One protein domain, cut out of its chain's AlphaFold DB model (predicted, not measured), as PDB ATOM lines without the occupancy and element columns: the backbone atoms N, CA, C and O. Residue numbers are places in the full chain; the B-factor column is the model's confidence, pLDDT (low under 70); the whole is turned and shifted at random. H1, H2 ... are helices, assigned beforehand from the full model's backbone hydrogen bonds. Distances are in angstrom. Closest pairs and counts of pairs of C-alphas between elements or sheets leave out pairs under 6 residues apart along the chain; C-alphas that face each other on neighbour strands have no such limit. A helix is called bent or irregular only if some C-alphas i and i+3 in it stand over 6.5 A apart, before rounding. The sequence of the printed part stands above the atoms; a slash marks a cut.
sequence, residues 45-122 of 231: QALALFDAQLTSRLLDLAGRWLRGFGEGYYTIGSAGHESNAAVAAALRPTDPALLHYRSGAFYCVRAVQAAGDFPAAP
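AT A GLANCE: This is residues 45 to 122 of the 231 residues of an uncharacterized protein of Micromonospora viridifaciens (UniProt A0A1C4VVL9). One long helix, H1, makes most of the length of the model, and two shorter helices, H2 and H3, lie side by side and pack together on its first half, around residues 48 to 56. From the far end of H1 the link of residues 69 to 83 folds back to H2, and residues 91 to 103 make a second wide loop from the end of H2 to the start of H3; the last residues, 116 to 122, are a tail after H3. The printed part has 78 residues with three named helices, in the order H1, H2, H3, and no named strand; the class is all helix, with 43 of the 78 residues in the helices. The whole is compact, with a radius of gyration of the C-alphas of 13.3 A, and its outline is elongated, spanning 46 by 25 by 23 A.

HOW THE PARTS SIT: Begin with the longest helix, H1, residues 45 to 68, and look first at its residues 48 to 56. With these alone it touches H3, residues 104 to 115, and H3 touches H1 with residues 104 to 109 alone. The closest C-alphas of H1 and H3 are those of Ser 56 and Ala 105, 4.9 A apart. H1 and H3 run opposite ways at a steep tilt of 57 degrees. Now look at residues 49 to 53 of H1, with which alone it touches H2, residues 84 to 90. Their closest C-alphas, those of Leu 49 and Ala 85, are 5.9 A apart. H1 and H2 form a helical hairpin, running opposite ways at a tilt of 35.1 degrees, only just steep. From Ala 85 move on to Phe 106: these two have the closest C-alphas of H2 and H3, 4.5 A apart. H2 and H3 touch, H3 with residues 105 to 110 alone, and run the same way at a shallow tilt of 32 degrees, only just short of steep. With one of the three pairs at a shallow tilt, the helix packing is mostly crossed, but only just. In the backbones of H1, H2 and H3, each O i to N i+4 pair inside the helix is within hydrogen-bond range.

IN THESE COORDINATES: Find C-alpha 45 at (6.256, 31.889, 3.065), where H1 begins; from there the helix runs 35.0 A from first to last C-alpha, with z rising to C-alpha 68 at (-1.210, 9.825, 29.151). H2 takes up residues 84 to 90, Asn 84 to Ala 90, and is 10.0 A from first to last C-alpha. H3 begins at Gly 104; from there it runs 17.0 A to C-alpha 115 at (11.595, 36.879, 16.214). No helix is bent or irregular.

THE WHOLE: The two C-alphas farthest apart are those of Gly 70 and Pro 122, 46.9 A, so look for one just after H1 and for the other at the end of the printed part. The first and last printed C-alphas, those of Gln 45 and Pro 122, are 10.5 A apart. Both links between helices are long: 15 residues, 69 to 83, stand between H1 and H2, and 13 residues, 91 to 103, between H2 and H3. The C-alphas of residues 69 to 83 lie 7 to 24 A from the mean of the C-alphas, and those of residues 91 to 103 lie 6 to 16 A from it. The printed part has no cut. Its mean pLDDT is 93.7, and no printed residue is under 70.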
ATOM      1  N   GLN A  45       7.415  31.587   2.219       96.31
ATOM      2  CA  GLN A  45       6.256  31.889   3.065       96.31
ATOM      3  C   GLN A  45       5.295  30.700   3.167       96.31
ATOM      4  O   GLN A  45       4.784  30.419   4.248       96.31
ATOM      5  N   ALA A  46       5.079  29.974   2.067       95.56
ATOM      6  CA  ALA A  46       4.256  28.769   2.075       95.56
ATOM      7  C   ALA A  46       4.846  27.677   2.982       95.56
ATOM      8  O   ALA A  46       4.107  27.055   3.744       95.56
ATOM      9  N   LEU A  47       6.170  27.487   2.956       95.69
ATOM     10  CA  LEU A  47       6.852  26.564   3.867       95.69
ATOM     11  C   LEU A  47       6.766  27.024   5.324       95.69
ATOM     12  O   LEU A  47       6.433  26.215   6.179       95.69
ATOM     13  N   ALA A  48       6.961  28.312   5.610       97.44
ATOM     14  CA  ALA A  48       6.830  28.834   6.973       97.44
ATOM     15  C   ALA A  48       5.410  28.644   7.542       97.44
ATOM     16  O   ALA A  48       5.237  28.315   8.717       97.44
ATOM     17  N   LEU A  49       4.379  28.821   6.708       98.00
ATOM     18  CA  LEU A  49       2.996  28.524   7.082       98.00
ATOM     19  C   LEU A  49       2.794  27.032   7.344       98.00
ATOM     20  O   LEU A  49       2.207  26.670   8.363       98.00
ATOM     21  N   PHE A  50       3.300  26.176   6.458       97.12
ATOM     22  CA  PHE A  50       3.228  24.729   6.625       97.12
ATOM     23  C   PHE A  50       3.936  24.263   7.907       97.12
ATOM     24  O   PHE A  50       3.362  23.493   8.676       97.12
ATOM     25  N   ASP A  51       5.117  24.798   8.210       97.81
ATOM     26  CA  ASP A  51       5.854  24.503   9.441       97.81
ATOM     27  C   ASP A  51       5.062  24.911  10.689       97.81
ATOM     28  O   ASP A  51       4.999  24.155  11.661       97.81
ATOM     29  N   ALA A  52       4.387  26.064  10.669       98.19
ATOM     30  CA  ALA A  52       3.516  26.483  11.766       98.19
ATOM     31  C   ALA A  52       2.297  25.556  11.934       98.19
ATOM     32  O   ALA A  52       1.918  25.226  13.064       98.19
ATOM     33  N   GLN A  53       1.703  25.099  10.827       97.38
ATOM     34  CA  GLN A  53       0.607  24.124  10.835       97.38
ATOM     35  C   GLN A  53       1.050  22.786  11.436       97.38
ATOM     36  O   GLN A  53       0.389  22.258  12.335       97.38
ATOM     37  N   LEU A  54       2.198  22.268  10.989       95.88
ATOM     38  CA  LEU A  54       2.794  21.045  11.520       95.88
ATOM     39  C   LEU A  54       3.133  21.179  13.000       95.88
ATOM     40  O   LEU A  54       2.818  20.287  13.783       95.88
ATOM     41  N   THR A  55       3.730  22.300  13.394       96.50
ATOM     42  CA  THR A  55       4.095  22.563  14.789       96.50
ATOM     43  C   THR A  55       2.858  22.544  15.683       96.50
ATOM     44  O   THR A  55       2.865  21.861  16.704       96.50
ATOM     45  N   SER A  56       1.762  23.190  15.272       96.12
ATOM     46  CA  SER A  56       0.483  23.143  15.998       96.12
ATOM     47  C   SER A  56      -0.018  21.709  16.195       96.12
ATOM     48  O   SER A  56      -0.355  21.310  17.310       96.12
ATOM     49  N   ARG A  57      -0.002  20.899  15.129       93.25
ATOM     50  CA  ARG A  57      -0.410  19.489  15.188       93.25
ATOM     51  C   ARG A  57       0.495  18.661  16.105       93.25
ATOM     52  O   ARG A  57       0.003  17.846  16.882       93.25
ATOM     53  N   LEU A  58       1.808  18.866  16.036       93.06
ATOM     54  CA  LEU A  58       2.778  18.159  16.874       93.06
ATOM     55  C   LEU A  58       2.634  18.534  18.353       93.06
ATOM     56  O   LEU A  58       2.751  17.658  19.207       93.06
ATOM     57  N   LEU A  59       2.323  19.795  18.659       93.31
ATOM     58  CA  LEU A  59       2.016  20.238  20.021       93.31
ATOM     59  C   LEU A  59       0.748  19.565  20.564       93.31
ATOM     60  O   LEU A  59       0.736  19.148  21.721       93.31
ATOM     61  N   ASP A  60      -0.283  19.375  19.735       92.69
ATOM     62  CA  ASP A  60      -1.476  18.625  20.147       92.69
ATOM     63  C   ASP A  60      -1.155  17.164  20.486       92.69
ATOM     64  O   ASP A  60      -1.725  16.586  21.415       92.69
ATOM     65  N   LEU A  61      -0.281  16.527  19.703       91.38
ATOM     66  CA  LEU A  61       0.135  15.146  19.940       91.38
ATOM     67  C   LEU A  61       0.994  15.041  21.205       91.38
ATOM     68  O   LEU A  61       0.724  14.186  22.047       91.38
ATOM     69  N   ALA A  62       1.944  15.960  21.388       91.50
ATOM     70  CA  ALA A  62       2.754  16.046  22.598       91.50
ATOM     71  C   ALA A  62       1.884  16.276  23.846       91.50
ATOM     72  O   ALA A  62       2.090  15.626  24.869       91.50
ATOM     73  N   GLY A  63       0.866  17.136  23.755       90.81
ATOM     74  CA  GLY A  63      -0.083  17.370  24.844       90.81
ATOM     75  C   GLY A  63      -0.861  16.110  25.235       90.81
ATOM     76  O   GLY A  63      -0.980  15.806  26.422       90.81
ATOM     77  N   ARG A  64      -1.343  15.332  24.255       89.38
ATOM     78  CA  ARG A  64      -2.009  14.041  24.517       89.38
ATOM     79  C   ARG A  64      -1.058  13.008  25.115       89.38
ATOM     80  O   ARG A  64      -1.456  12.267  26.008       89.38
ATOM     81  N   TRP A  65       0.183  12.972  24.644       89.06
ATOM     82  CA  TRP A  65       1.209  12.090  25.188       89.06
ATOM     83  C   TRP A  65       1.500  12.421  26.655       89.06
ATOM     84  O   TRP A  65       1.379  11.540  27.497       89.06
ATOM     85  N   LEU A  66       1.748  13.695  26.988       90.75
ATOM     86  CA  LEU A  66       1.937  14.155  28.372       90.75
ATOM     87  C   LEU A  66       0.729  13.830  29.261       90.75
ATOM     88  O   LEU A  66       0.887  13.375  30.393       90.75
ATOM     89  N   ARG A  67      -0.486  14.000  28.730       90.31
ATOM     90  CA  ARG A  67      -1.730  13.618  29.410       90.31
ATOM     91  C   ARG A  67      -1.800  12.139  29.761       90.31
ATOM     92  O   ARG A  67      -2.295  11.823  30.838       90.31
ATOM     93  N   GLY A  68      -1.290  11.265  28.895       88.25
ATOM     94  CA  GLY A  68      -1.210   9.825  29.151       88.25
ATOM     95  C   GLY A  68      -0.383   9.469  30.390       88.25
ATOM     96  O   GLY A  68      -0.634   8.439  31.004       88.25
ATOM     97  N   PHE A  69       0.540  10.342  30.805       88.75
ATOM     98  CA  PHE A  69       1.356  10.176  32.013       88.75
ATOM     99  C   PHE A  69       0.846  10.973  33.220       88.75
ATOM    100  O   PHE A  69       1.521  11.027  34.241       88.75
ATOM    101  N   GLY A  70      -0.307  11.643  33.117       91.62
ATOM    102  CA  GLY A  70      -0.774  12.568  34.157       91.62
ATOM    103  C   GLY A  70       0.010  13.887  34.225       91.62
ATOM    104  O   GLY A  70      -0.301  14.734  35.054       91.62
ATOM    105  N   GLU A  71       0.957  14.109  33.310       91.00
ATOM    106  CA  GLU A  71       1.822  15.297  33.224       91.00
ATOM    107  C   GLU A  71       1.234  16.381  32.301       91.00
ATOM    108  O   GLU A  71       1.938  17.199  31.709       91.00
ATOM    109  N   GLY A  72      -0.090  16.380  32.138       85.62
ATOM    110  CA  GLY A  72      -0.801  17.330  31.296       85.62
ATOM    111  C   GLY A  72      -2.176  17.689  31.849       85.62
ATOM    112  O   GLY A  72      -2.876  16.878  32.463       85.62
ATOM    113  N   TYR A  73      -2.621  18.906  31.547       85.69
ATOM    114  CA  TYR A  73      -3.981  19.375  31.818       85.69
ATOM    115  C   TYR A  73      -4.910  19.138  30.633       85.69
ATOM    116  O   TYR A  73      -4.509  18.607  29.605       85.69
ATOM    117  N   TYR A  74      -6.183  19.490  30.795       83.50
ATOM    118  CA  TYR A  74      -7.192  19.261  29.773       83.50
ATOM    119  C   TYR A  74      -6.744  19.803  28.409       83.50
ATOM    120  O   TYR A  74      -6.500  20.995  28.249       83.50
ATOM    121  N   THR A  75      -6.605  18.897  27.439       82.25
ATOM    122  CA  THR A  75      -6.131  19.193  26.085       82.25
ATOM    123  C   THR A  75      -7.266  19.059  25.088       82.25
ATOM    124  O   THR A  75      -7.861  17.987  24.966       82.25
ATOM    125  N   ILE A  76      -7.488  20.112  24.304       85.25
ATOM    126  CA  ILE A  76      -8.303  20.063  23.090       85.25
ATOM    127  C   ILE A  76      -7.389  20.341  21.903       85.25
ATOM    128  O   ILE A  76      -6.682  21.343  21.889       85.25
ATOM    129  N   GLY A  77      -7.428  19.462  20.904       87.38
ATOM    130  CA  GLY A  77      -6.583  19.592  19.723       87.38
ATOM    131  C   GLY A  77      -6.985  20.747  18.802       87.38
ATOM    132  O   GLY A  77      -8.168  21.057  18.619       87.38
ATOM    133  N   SER A  78      -5.993  21.323  18.140       89.69
ATOM    134  CA  SER A  78      -6.120  22.290  17.049       89.69
ATOM    135  C   SER A  78      -6.570  21.691  15.709       89.69
ATOM    136  O   SER A  78      -6.778  22.446  14.768       89.69
ATOM    137  N   ALA A  79      -6.805  20.374  15.623       87.50
ATOM    138  CA  ALA A  79      -7.197  19.683  14.387       87.50
ATOM    139  C   ALA A  79      -8.306  20.410  13.595       87.50
ATOM    140  O   ALA A  79      -9.374  20.724  14.135       87.50
ATOM    141  N   GLY A  80      -8.055  20.686  12.318       89.62
ATOM    142  CA  GLY A  80      -8.939  21.442  11.426       89.62
ATOM    143  C   GLY A  80      -8.847  22.969  11.561       89.62
ATOM    144  O   GLY A  80      -9.518  23.675  10.814       89.62
ATOM    145  N   HIS A  81      -8.049  23.491  12.494       95.31
ATOM    146  CA  HIS A  81      -7.835  24.929  12.710       95.31
ATOM    147  C   HIS A  81      -6.404  25.365  12.394       95.31
ATOM    148  O   HIS A  81      -6.074  26.535  12.570       95.31
ATOM    149  N   GLU A  82      -5.548  24.475  11.900       96.31
ATOM    150  CA  GLU A  82      -4.151  24.775  11.588       96.31
ATOM    151  C   GLU A  82      -4.038  25.888  10.526       96.31
ATOM    152  O   GLU A  82      -3.104  26.686  10.533       96.31
ATOM    153  N   SER A  83      -5.027  26.021   9.637       95.69
ATOM    154  CA  SER A  83      -5.085  27.073   8.609       95.69
ATOM    155  C   SER A  83      -5.124  28.506   9.151       95.69
ATOM    156  O   SER A  83      -4.828  29.439   8.402       95.69
ATOM    157  N   ASN A  84      -5.396  28.720  10.444       97.44
ATOM    158  CA  ASN A  84      -5.299  30.055  11.042       97.44
ATOM    159  C   ASN A  84      -3.872  30.639  11.031       97.44
ATOM    160  O   ASN A  84      -3.724  31.847  11.225       97.44
ATOM    161  N   ALA A  85      -2.850  29.832  10.722       98.19
ATOM    162  CA  ALA A  85      -1.513  30.307  10.375       98.19
ATOM    163  C   ALA A  85      -1.557  31.389   9.279       98.19
ATOM    164  O   ALA A  85      -0.886  32.413   9.389       98.19
ATOM    165  N   ALA A  86      -2.399  31.208   8.256       96.69
ATOM    166  CA  ALA A  86      -2.542  32.178   7.171       96.69
ATOM    167  C   ALA A  86      -3.121  33.513   7.666       96.69
ATOM    168  O   ALA A  86      -2.686  34.578   7.233       96.69
ATOM    169  N   VAL A  87      -4.055  33.465   8.622       97.12
ATOM    170  CA  VAL A  87      -4.620  34.671   9.248       97.12
ATOM    171  C   VAL A  87      -3.545  35.412  10.038       97.12
ATOM    172  O   VAL A  87      -3.436  36.627   9.921       97.12
ATOM    173  N   ALA A  88      -2.713  34.700  10.803       97.62
ATOM    174  CA  ALA A  88      -1.593  35.319  11.512       97.62
ATOM    175  C   ALA A  88      -0.595  35.984  10.555       97.62
ATOM    176  O   ALA A  88      -0.164  37.105  10.819       97.62
ATOM    177  N   ALA A  89      -0.267  35.323   9.441       96.56
ATOM    178  CA  ALA A  89       0.673  35.841   8.450       96.56
ATOM    179  C   ALA A  89       0.166  37.098   7.729       96.56
ATOM    180  O   ALA A  89       0.970  37.943   7.345       96.56
ATOM    181  N   ALA A  90      -1.152  37.242   7.572       94.94
ATOM    182  CA  ALA A  90      -1.770  38.423   6.969       94.94
ATOM    183  C   ALA A  90      -1.803  39.649   7.902       94.94
ATOM    184  O   ALA A  90      -2.070  40.761   7.448       94.94
ATOM    185  N   LEU A  91      -1.559  39.457   9.200       95.12
ATOM    186  CA  LEU A  91      -1.607  40.507  10.213       95.12
ATOM    187  C   LEU A  91      -0.203  40.938  10.635       95.12
ATOM    188  O   LEU A  91       0.758  40.164  10.581       95.12
ATOM    189  N   ARG A  92      -0.089  42.164  11.145       94.12
ATOM    190  CA  ARG A  92       1.143  42.629  11.787       94.12
ATOM    191  C   ARG A  92       1.296  41.956  13.152       94.12
ATOM    192  O   ARG A  92       0.289  41.753  13.834       94.12
ATOM    193  N   PRO A  93       2.529  41.724  13.637       94.38
ATOM    194  CA  PRO A  93       2.765  41.098  14.944       94.38
ATOM    195  C   PRO A  93       2.199  41.886  16.129       94.38
ATOM    196  O   PRO A  93       1.973  41.314  17.193       94.38
ATOM    197  N   THR A  94       1.932  43.178  15.935       94.81
ATOM    198  CA  THR A  94       1.352  44.091  16.925       94.81
ATOM    199  C   THR A  94      -0.169  44.217  16.837       94.81
ATOM    200  O   THR A  94      -0.761  44.877  17.687       94.81
ATOM    201  N   ASP A  95      -0.820  43.632  15.826       97.50
ATOM    202  CA  ASP A  95      -2.280  43.707  15.721       97.50
ATOM    203  C   ASP A  95      -2.920  42.852  16.826       97.50
ATOM    204  O   ASP A  95      -2.509  41.692  16.989       97.50
ATOM    205  N   PRO A  96      -3.903  43.386  17.579       96.75
ATOM    206  CA  PRO A  96      -4.564  42.645  18.643       96.75
ATOM    207  C   PRO A  96      -5.356  41.467  18.069       96.75
ATOM    208  O   PRO A  96      -6.002  41.585  17.028       96.75
ATOM    209  N   ALA A  97      -5.337  40.334  18.771       96.00
ATOM    210  CA  ALA A  97      -6.064  39.135  18.376       96.00
ATOM    211  C   ALA A  97      -6.744  38.490  19.592       96.00
ATOM    212  O   ALA A  97      -6.087  38.144  20.573       96.00
ATOM    213  N   LEU A  98      -8.066  38.314  19.517       95.62
ATOM    214  CA  LEU A  98      -8.848  37.555  20.494       95.62
ATOM    215  C   LEU A  98      -8.953  36.112  20.000       95.62
ATOM    216  O   LEU A  98      -9.806  35.780  19.178       95.62
ATOM    217  N   LEU A  99      -8.015  35.280  20.440       94.62
ATOM    218  CA  LEU A  99      -7.815  33.941  19.900       94.62
ATOM    219  C   LEU A  99      -8.559  32.875  20.697       94.62
ATOM    220  O   LEU A  99      -8.757  32.982  21.907       94.62
ATOM    221  N   HIS A 100      -8.919  31.801  20.004       92.38
ATOM    222  CA  HIS A 100      -9.464  30.608  20.630       92.38
ATOM    223  C   HIS A 100      -8.322  29.715  21.137       92.38
ATOM    224  O   HIS A 100      -7.208  29.748  20.616       92.38
ATOM    225  N   TYR A 101      -8.585  28.839  22.108       90.06
ATOM    226  CA  TYR A 101      -7.559  27.916  22.625       90.06
ATOM    227  C   TYR A 101      -7.071  26.900  21.571       90.06
ATOM    228  O   TYR A 101      -6.025  26.287  21.736       90.06
ATOM    229  N   ARG A 102      -7.804  26.752  20.457       94.44
ATOM    230  CA  ARG A 102      -7.423  25.920  19.295       94.44
ATOM    231  C   ARG A 102      -6.538  26.664  18.290       94.44
ATOM    232  O   ARG A 102      -6.241  26.127  17.228       94.44
ATOM    233  N   SER A 103      -6.127  27.895  18.596       96.38
ATOM    234  CA  SER A 103      -5.383  28.757  17.676       96.38
ATOM    235  C   SER A 103      -3.867  28.510  17.643       96.38
ATOM    236  O   SER A 103      -3.093  29.447  17.475       96.38
ATOM    237  N   GLY A 104      -3.427  27.257  17.800       96.69
ATOM    238  CA  GLY A 104      -2.009  26.889  17.932       96.69
ATOM    239  C   GLY A 104      -1.120  27.392  16.790       96.69
ATOM    240  O   GLY A 104      -0.092  28.023  17.042       96.69
ATOM    241  N   ALA A 105      -1.531  27.196  15.536       98.25
ATOM    242  CA  ALA A 105      -0.724  27.607  14.386       98.25
ATOM    243  C   ALA A 105      -0.626  29.142  14.250       98.25
ATOM    244  O   ALA A 105       0.426  29.655  13.869       98.25
ATOM    245  N   PHE A 106      -1.658  29.889  14.661       98.38
ATOM    246  CA  PHE A 106      -1.613  31.351  14.770       98.38
ATOM    247  C   PHE A 106      -0.515  31.793  15.747       98.38
ATOM    248  O   PHE A 106       0.282  32.676  15.421       98.38
ATOM    249  N   TYR A 107      -0.441  31.164  16.927       97.38
ATOM    250  CA  TYR A 107       0.618  31.447  17.902       97.38
ATOM    251  C   TYR A 107       2.006  31.113  17.348       97.38
ATOM    252  O   TYR A 107       2.933  31.901  17.533       97.38
ATOM    253  N   CYS A 108       2.146  29.995  16.629       97.94
ATOM    254  CA  CYS A 108       3.413  29.600  16.008       97.94
ATOM    255  C   CYS A 108       3.898  30.652  15.000       97.94
ATOM    256  O   CYS A 108       5.041  31.098  15.083       97.94
ATOM    257  N   VAL A 109       3.024  31.116  14.098       98.44
ATOM    258  CA  VAL A 109       3.377  32.179  13.142       98.44
ATOM    259  C   VAL A 109       3.748  33.472  13.867       98.44
ATOM    260  O   VAL A 109       4.762  34.083  13.536       98.44
ATOM    261  N   ARG A 110       2.983  33.880  14.887       97.25
ATOM    262  CA  ARG A 110       3.287  35.095  15.661       97.25
ATOM    263  C   ARG A 110       4.633  35.023  16.372       97.25
ATOM    264  O   ARG A 110       5.329  36.031  16.408       97.25
ATOM    265  N   ALA A 111       5.014  33.860  16.899       96.31
ATOM    266  CA  ALA A 111       6.323  33.672  17.517       96.31
ATOM    267  C   ALA A 111       7.457  33.896  16.503       96.31
ATOM    268  O   ALA A 111       8.389  34.648  16.779       96.31
ATOM    269  N   VAL A 112       7.328  33.325  15.302       96.88
ATOM    270  CA  VAL A 112       8.302  33.492  14.211       96.88
ATOM    271  C   VAL A 112       8.349  34.944  13.720       96.88
ATOM    272  O   VAL A 112       9.427  35.501  13.521       96.88
ATOM    273  N   GLN A 113       7.198  35.605  13.578       96.31
ATOM    274  CA  GLN A 113       7.163  37.019  13.205       96.31
ATOM    275  C   GLN A 113       7.779  37.928  14.282       96.31
ATOM    276  O   GLN A 113       8.482  38.876  13.944       96.31
ATOM    277  N   ALA A 114       7.530  37.655  15.567       94.94
ATOM    278  CA  ALA A 114       8.099  38.418  16.678       94.94
ATOM    279  C   ALA A 114       9.626  38.261  16.776       94.94
ATOM    280  O   ALA A 114      10.305  39.195  17.197       94.94
ATOM    281  N   ALA A 115      10.158  37.112  16.349       95.38
ATOM    282  CA  ALA A 115      11.595  36.879  16.214       95.38
ATOM    283  C   ALA A 115      12.214  37.570  14.982       95.38
ATOM    284  O   ALA A 115      13.431  37.684  14.897       95.38
ATOM    285  N   GLY A 116      11.395  38.058  14.041       94.69
ATOM    286  CA  GLY A 116      11.868  38.605  12.765       94.69
ATOM    287  C   GLY A 116      12.255  37.535  11.738       94.69
ATOM    288  O   GLY A 116      12.802  37.873  10.693       94.69
ATOM    289  N   ASP A 117      11.932  36.269  12.008       95.62
ATOM    290  CA  ASP A 117      12.329  35.118  11.191       95.62
ATOM    291  C   ASP A 117      11.284  34.750  10.127       95.62
ATOM    292  O   ASP A 117      11.501  33.857   9.304       95.62
ATOM    293  N   PHE A 118      10.125  35.418  10.123       95.62
ATOM    294  CA  PHE A 118       9.098  35.150   9.120       95.62
ATOM    295  C   PHE A 118       9.556  35.669   7.748       95.62
ATOM    296  O   PHE A 118       9.902  36.850   7.647       95.62
ATOM    297  N   PRO A 119       9.530  34.849   6.676       95.06
ATOM    298  CA  PRO A 119      10.032  35.263   5.373       95.06
ATOM    299  C   PRO A 119       9.334  36.521   4.844       95.06
ATOM    300  O   PRO A 119       8.113  36.556   4.639       95.06
ATOM    301  N   ALA A 120      10.132  37.560   4.603       90.19
ATOM    302  CA  ALA A 120       9.658  38.801   4.013       90.19
ATOM    303  C   ALA A 120       9.232  38.587   2.555       90.19
ATOM    304  O   ALA A 120       9.746  37.718   1.849       90.19
ATOM    305  N   ALA A 121       8.296  39.415   2.093       84.75
ATOM    306  CA  ALA A 121       7.950  39.454   0.681       84.75
ATOM    307  C   ALA A 121       9.152  39.943  -0.160       84.75
ATOM    308  O   ALA A 121       9.922  40.788   0.312       84.75
ATOM    309  N   PRO A 122       9.302  39.468  -1.407       83.75
ATOM    310  CA  PRO A 122      10.338  39.931  -2.319       83.75
ATOM    311  C   PRO A 122      10.276  41.450  -2.541       83.75
ATOM    312  O   PRO A 122       9.178  42.014  -2.657       83.75
TER     313      PRO A 122